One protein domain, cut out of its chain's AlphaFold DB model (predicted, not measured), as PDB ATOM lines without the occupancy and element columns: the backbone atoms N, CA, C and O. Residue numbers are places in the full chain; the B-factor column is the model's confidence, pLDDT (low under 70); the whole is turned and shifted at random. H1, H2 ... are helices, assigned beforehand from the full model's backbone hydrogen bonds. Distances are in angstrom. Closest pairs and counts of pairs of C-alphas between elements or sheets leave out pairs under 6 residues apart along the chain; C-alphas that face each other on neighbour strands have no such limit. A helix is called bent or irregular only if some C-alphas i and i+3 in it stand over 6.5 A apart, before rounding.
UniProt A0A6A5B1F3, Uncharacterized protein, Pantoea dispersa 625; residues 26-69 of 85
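This is residues 26 to 69 of the 85 residues of an uncharacterized protein of Pantoea dispersa 625 (UniProt A0A6A5B1F3). A two-helix corner with a long tail: H2, the longer helix, meets H1 end to end across one residue, and after H2 the chain folds back and runs alongside H2, past the corner and on beyond it. Residues 26 to 34 of H1 and residues 64 to 69 of the tail stick out. The printed part has 44 residues with two named helices, H1 then H2, and no named strand; the class is all helix. The whole is only just extended, close to loose, with a radius of gyration of the C-alphas of 14.1 A, and it is elongated, spanning 48 by 25 by 14 A.

H2, residues 37 to 50, measures 20.1 A from its first C-alpha, at (35.799, -18.475, 29.291), to its last, at (19.090, -17.457, 40.494). H1, residues 26 to 35, measures 14.4 A and begins with C-alpha 26 at (48.890, -8.553, 27.933). Residues 51 to 69 hold no named element. The x of the C-alphas is 48.890 at Ala 26, 19.090 at Ala 50 and 54.389 at Asp 69.

H2 and H1 meet only through their link. This link is tight, with one residue, Asp 36, between them. In both H1 and H2 every O i to N i+4 pair is within hydrogen-bond range. Neither helix is bent. Residues 26 to 34, which belong to H1, stand free, and so do residues 64 to 69.

The two C-alphas farthest apart are those of Arg 51 and Asp 69, at 48.7 A. The first and last printed C-alphas, of Ala 26 and Asp 69, are 31.0 A apart. The C-alphas of residues 51 to 69 lie 6 to 30 A from the mean of the C-alphas. The printed part has no cut. The mean pLDDT of the printed part is 96.4, and no printed residue is under 70.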
ATOM      1  N   ALA A  26      50.297  -8.694  28.313       97.75
ATOM      2  CA  ALA A  26      48.890  -8.553  27.933       97.75
ATOM      3  C   ALA A  26      48.414  -9.625  26.930       97.75
ATOM      4  O   ALA A  26      47.262 -10.043  26.996       97.75
ATOM      5  N   LEU A  27      49.289 -10.098  26.030       97.44
ATOM      6  CA  LEU A  27      48.942 -11.150  25.064       97.44
ATOM      7  C   LEU A  27      48.764 -12.507  25.753       97.44
ATOM      8  O   LEU A  27      47.844 -13.251  25.426       97.44
ATOM      9  N   VAL A  28      49.607 -12.797  26.746       97.56
ATOM     10  CA  VAL A  28      49.492 -14.010  27.565       97.56
ATOM     11  C   VAL A  28      48.217 -13.952  28.406       97.56
ATOM     12  O   VAL A  28      47.445 -14.906  28.408       97.56
ATOM     13  N   GLY A  29      47.940 -12.806  29.039       97.94
ATOM     14  CA  GLY A  29      46.716 -12.600  29.817       97.94
ATOM     15  C   GLY A  29      45.438 -12.756  28.988       97.94
ATOM     16  O   GLY A  29      44.479 -13.366  29.455       97.94
ATOM     17  N   ALA A  30      45.436 -12.280  27.739       97.88
ATOM     18  CA  ALA A  30      44.316 -12.489  26.823       97.88
ATOM     19  C   ALA A  30      44.087 -13.980  26.523       97.88
ATOM     20  O   ALA A  30      42.948 -14.439  26.545       97.88
ATOM     21  N   ASN A  31      45.156 -14.755  26.308       97.44
ATOM     22  CA  ASN A  31      45.045 -16.203  26.132       97.44
ATOM     23  C   ASN A  31      44.523 -16.910  27.399       97.44
ATOM     24  O   ASN A  31      43.675 -17.789  27.293       97.44
ATOM     25  N   CYS A  32      44.965 -16.506  28.595       97.12
ATOM     26  CA  CYS A  32      44.425 -17.039  29.852       97.12
ATOM     27  C   CYS A  32      42.919 -16.767  29.983       97.12
ATOM     28  O   CYS A  32      42.157 -17.670  30.314       97.12
ATOM     29  N   ALA A  33      42.469 -15.556  29.641       97.44
ATOM     30  CA  ALA A  33      41.048 -15.215  29.664       97.44
ATOM     31  C   ALA A  33      40.210 -16.083  28.707       97.44
ATOM     32  O   ALA A  33      39.067 -16.408  29.025       97.44
ATOM     33  N   LEU A  34      40.774 -16.486  27.560       97.44
ATOM     34  CA  LEU A  34      40.127 -17.441  26.654       97.44
ATOM     35  C   LEU A  34      40.030 -18.840  27.272       97.44
ATOM     36  O   LEU A  34      39.011 -19.498  27.119       97.44
ATOM     37  N   GLN A  35      41.054 -19.296  27.993       97.25
ATOM     38  CA  GLN A  35      41.030 -20.611  28.646       97.25
ATOM     39  C   GLN A  35      40.007 -20.687  29.791       97.25
ATOM     40  O   GLN A  35      39.444 -21.755  30.039       97.25
ATOM     41  N   ASP A  36      39.736 -19.561  30.455       96.75
ATOM     42  CA  ASP A  36      38.781 -19.461  31.565       96.75
ATOM     43  C   ASP A  36      37.340 -19.132  31.111       96.75
ATOM     44  O   ASP A  36      36.431 -19.032  31.945       96.75
ATOM     45  N   SER A  37      37.091 -18.960  29.804       97.31
ATOM     46  CA  SER A  37      35.799 -18.475  29.291       97.31
ATOM     47  C   SER A  37      34.626 -19.380  29.664       97.31
ATOM     48  O   SER A  37      33.539 -18.889  29.976       97.31
ATOM     49  N   ASP A  38      34.845 -20.693  29.677       97.56
ATOM     50  CA  ASP A  38      33.802 -21.675  29.981       97.56
ATOM     51  C   ASP A  38      33.410 -21.660  31.462       97.56
ATOM     52  O   ASP A  38      32.225 -21.746  31.797       97.56
ATOM     53  N   GLU A  39      34.380 -21.464  32.360       97.44
ATOM     54  CA  GLU A  39      34.121 -21.291  33.793       97.44
ATOM     55  C   GLU A  39      33.323 -20.015  34.049       97.44
ATOM     56  O   GLU A  39      32.363 -20.012  34.826       97.44
ATOM     57  N   LEU A  40      33.695 -18.925  33.374       96.50
ATOM     58  CA  LEU A  40      32.974 -17.661  33.456       96.50
ATOM     59  C   LEU A  40      31.536 -17.816  32.946       96.50
ATOM     60  O   LEU A  40      30.598 -17.402  33.631       96.50
ATOM     61  N   ALA A  41      31.351 -18.444  31.784       97.00
ATOM     62  CA  ALA A  41      30.037 -18.695  31.207       97.00
ATOM     63  C   ALA A  41      29.169 -19.565  32.130       97.00
ATOM     64  O   ALA A  41      27.980 -19.291  32.309       97.00
ATOM     65  N   TRP A  42      29.749 -20.584  32.768       97.12
ATOM     66  CA  TRP A  42      29.057 -21.402  33.763       97.12
ATOM     67  C   TRP A  42      28.610 -20.585  34.982       97.12
ATOM     68  O   TRP A  42      27.431 -20.603  35.340       97.12
ATOM     69  N   ARG A  43      29.510 -19.794  35.581       96.62
ATOM     70  CA  ARG A  43      29.185 -18.911  36.720       96.62
ATOM     71  C   ARG A  43      28.081 -17.906  36.365       96.62
ATOM     72  O   ARG A  43      27.182 -17.658  37.172       96.62
ATOM     73  N   GLN A  44      28.099 -17.365  35.145       97.06
ATOM     74  CA  GLN A  44      27.050 -16.473  34.640       97.06
ATOM     75  C   GLN A  44      25.698 -17.184  34.515       97.06
ATOM     76  O   GLN A  44      24.689 -16.639  34.966       97.06
ATOM     77  N   LYS A  45      25.664 -18.411  33.975       97.69
ATOM     78  CA  LYS A  45      24.433 -19.219  33.896       97.69
ATOM     79  C   LYS A  45      23.795 -19.424  35.271       97.69
ATOM     80  O   LYS A  45      22.580 -19.292  35.393       97.69
ATOM     81  N   LEU A  46      24.598 -19.664  36.310       97.50
ATOM     82  CA  LEU A  46      24.101 -19.802  37.685       97.50
ATOM     83  C   LEU A  46      23.489 -18.503  38.223       97.50
ATOM     84  O   LEU A  46      22.411 -18.530  38.818       97.50
ATOM     85  N   CYS A  47      24.132 -17.360  37.970       97.50
ATOM     86  CA  CYS A  47      23.592 -16.058  38.367       97.50
ATOM     87  C   CYS A  47      22.255 -15.758  37.671       97.50
ATOM     88  O   CYS A  47      21.307 -15.291  38.306       97.50
ATOM     89  N   LEU A  48      22.162 -16.052  36.370       98.19
ATOM     90  CA  LEU A  48      20.934 -15.871  35.593       98.19
ATOM     91  C   LEU A  48      19.804 -16.765  36.116       98.19
ATOM     92  O   LEU A  48      18.695 -16.277  36.327       98.19
ATOM     93  N   ALA A  49      20.096 -18.039  36.395       97.69
ATOM     94  CA  ALA A  49      19.126 -18.980  36.952       97.69
ATOM     95  C   ALA A  49      18.598 -18.531  38.327       97.69
ATOM     96  O   ALA A  49      17.406 -18.652  38.602       97.69
ATOM     97  N   ALA A  50      19.459 -17.952  39.168       97.50
ATOM     98  CA  ALA A  50      19.090 -17.457  40.494       97.50
ATOM     99  C   ALA A  50      18.474 -16.043  40.493       97.50
ATOM    100  O   ALA A  50      18.060 -15.565  41.550       97.50
ATOM    101  N   ARG A  51      18.451 -15.349  39.342       97.44
ATOM    102  CA  ARG A  51      18.067 -13.927  39.202       97.44
ATOM    103  C   ARG A  51      18.800 -12.984  40.166       97.44
ATOM    104  O   ARG A  51      18.290 -11.930  40.533       97.44
ATOM    105  N   ARG A  52      20.004 -13.363  40.585       96.56
ATOM    106  CA  ARG A  52      20.873 -12.581  41.466       96.56
ATOM    107  C   ARG A  52      22.312 -13.027  41.278       96.56
ATOM    108  O   ARG A  52      22.570 -14.117  40.775       96.56
ATOM    109  N   ARG A  53      23.261 -12.219  41.747       96.19
ATOM    110  CA  ARG A  53      24.639 -12.696  41.896       96.19
ATOM    111  C   ARG A  53      24.672 -13.769  42.981       96.19
ATOM    112  O   ARG A  53      24.167 -13.557  44.086       96.19
ATOM    113  N   VAL A  54      25.223 -14.922  42.630       96.25
ATOM    114  CA  VAL A  54      25.461 -16.033  43.551       96.25
ATOM    115  C   VAL A  54      26.953 -16.162  43.807       96.25
ATOM    116  O   VAL A  54      27.759 -15.701  42.997       96.25
ATOM    117  N   GLU A  55      27.303 -16.785  44.929       95.19
ATOM    118  CA  GLU A  55      28.690 -17.150  45.201       95.19
ATOM    119  C   GLU A  55      29.186 -18.072  44.074       95.19
ATOM    120  O   GLU A  55      28.511 -19.064  43.766       95.19
ATOM    121  N   PRO A  56      30.301 -17.742  43.398       90.94
ATOM    122  CA  PRO A  56      30.821 -18.582  42.335       90.94
ATOM    123  C   PRO A  56      31.253 -19.935  42.914       90.94
ATOM    124  O   PRO A  56      32.077 -19.976  43.827       90.94
ATOM    125  N   PRO A  57      30.753 -21.065  42.386       92.25
ATOM    126  CA  PRO A  57      31.254 -22.360  42.812       92.25
ATOM    127  C   PRO A  57      32.718 -22.526  42.392       92.25
ATOM    128  O   PRO A  57      33.155 -21.990  41.366       92.25
ATOM    129  N   CYS A  58      33.453 -23.344  43.145       92.31
ATOM    130  CA  CYS A  58      34.742 -23.843  42.691       92.31
ATOM    131  C   CYS A  58      34.514 -24.761  41.478       92.31
ATOM    132  O   CYS A  58      33.836 -25.782  41.577       92.31
ATOM    133  N   CYS A  59      35.038 -24.365  40.320       93.38
ATOM    134  CA  CYS A  59      34.969 -25.121  39.073       93.38
ATOM    135  C   CYS A  59      36.228 -24.856  38.244       93.38
ATOM    136  O   CYS A  59      36.772 -23.753  38.315       93.38
ATOM    137  N   LYS A  60      36.655 -25.840  37.444       96.62
ATOM    138  CA  LYS A  60      37.768 -25.700  36.501       96.62
ATOM    139  C   LYS A  60      37.450 -26.407  35.185       96.62
ATOM    140  O   LYS A  60      36.903 -27.510  35.209       96.62
ATOM    141  N   THR A  61      37.807 -25.797  34.058       97.19
ATOM    142  CA  THR A  61      37.749 -26.461  32.747       97.19
ATOM    143  C   THR A  61      38.939 -27.404  32.569       97.19
ATOM    144  O   THR A  61      40.088 -27.018  32.790       97.19
ATOM    145  N   LEU A  62      38.673 -28.642  32.147       97.12
ATOM    146  CA  LEU A  62      39.706 -29.605  31.772       97.12
ATOM    147  C   LEU A  62      40.088 -29.409  30.299       97.12
ATOM    148  O   LEU A  62      39.345 -29.807  29.404       97.12
ATOM    149  N   HIS A  63      41.259 -28.824  30.058       97.12
ATOM    150  CA  HIS A  63      41.842 -28.683  28.722       97.12
ATOM    151  C   HIS A  63      42.823 -29.833  28.465       97.12
ATOM    152  O   HIS A  63      43.809 -29.972  29.186       97.12
ATOM    153  N   ILE A  64      42.561 -30.665  27.453       97.44
ATOM    154  CA  ILE A  64      43.426 -31.795  27.077       97.44
ATOM    155  C   ILE A  64      44.091 -31.477  25.741       97.44
ATOM    156  O   ILE A  64      43.410 -31.196  24.757       97.44
ATOM    157  N   SER A  65      45.419 -31.553  25.694       96.81
ATOM    158  CA  SER A  65      46.191 -31.434  24.456       96.81
ATOM    159  C   SER A  65      46.772 -32.791  24.081       96.81
ATOM    160  O   SER A  65      47.506 -33.394  24.859       96.81
ATOM    161  N   LEU A  66      46.429 -33.270  22.887       96.69
ATOM    162  CA  LEU A  66      46.956 -34.505  22.317       96.69
ATOM    163  C   LEU A  66      47.854 -34.136  21.141       96.69
ATOM    164  O   LEU A  66      47.416 -33.446  20.220       96.69
ATOM    165  N   PHE A  67      49.101 -34.592  21.183       93.31
ATOM    166  CA  PHE A  67      50.094 -34.333  20.148       93.31
ATOM    167  C   PHE A  67      50.490 -35.657  19.503       93.31
ATOM    168  O   PHE A  67      50.868 -36.599  20.197       93.31
ATOM    169  N   PHE A  68      50.386 -35.717  18.179       93.00
ATOM    170  CA  PHE A  68      50.807 -36.856  17.372       93.00
ATOM    171  C   PHE A  68      51.992 -36.407  16.528       93.00
ATOM    172  O   PHE A  68      51.861 -35.469  15.740       93.00
ATOM    173  N   ASP A  69      53.144 -37.029  16.746       91.88
ATOM    174  CA  ASP A  69      54.389 -36.641  16.090       91.88
ATOM    175  C   ASP A  69      54.567 -37.332  14.727       91.88
ATOM    176  O   ASP A  69      53.835 -38.260  14.366       91.88
TER     177      ASP A  69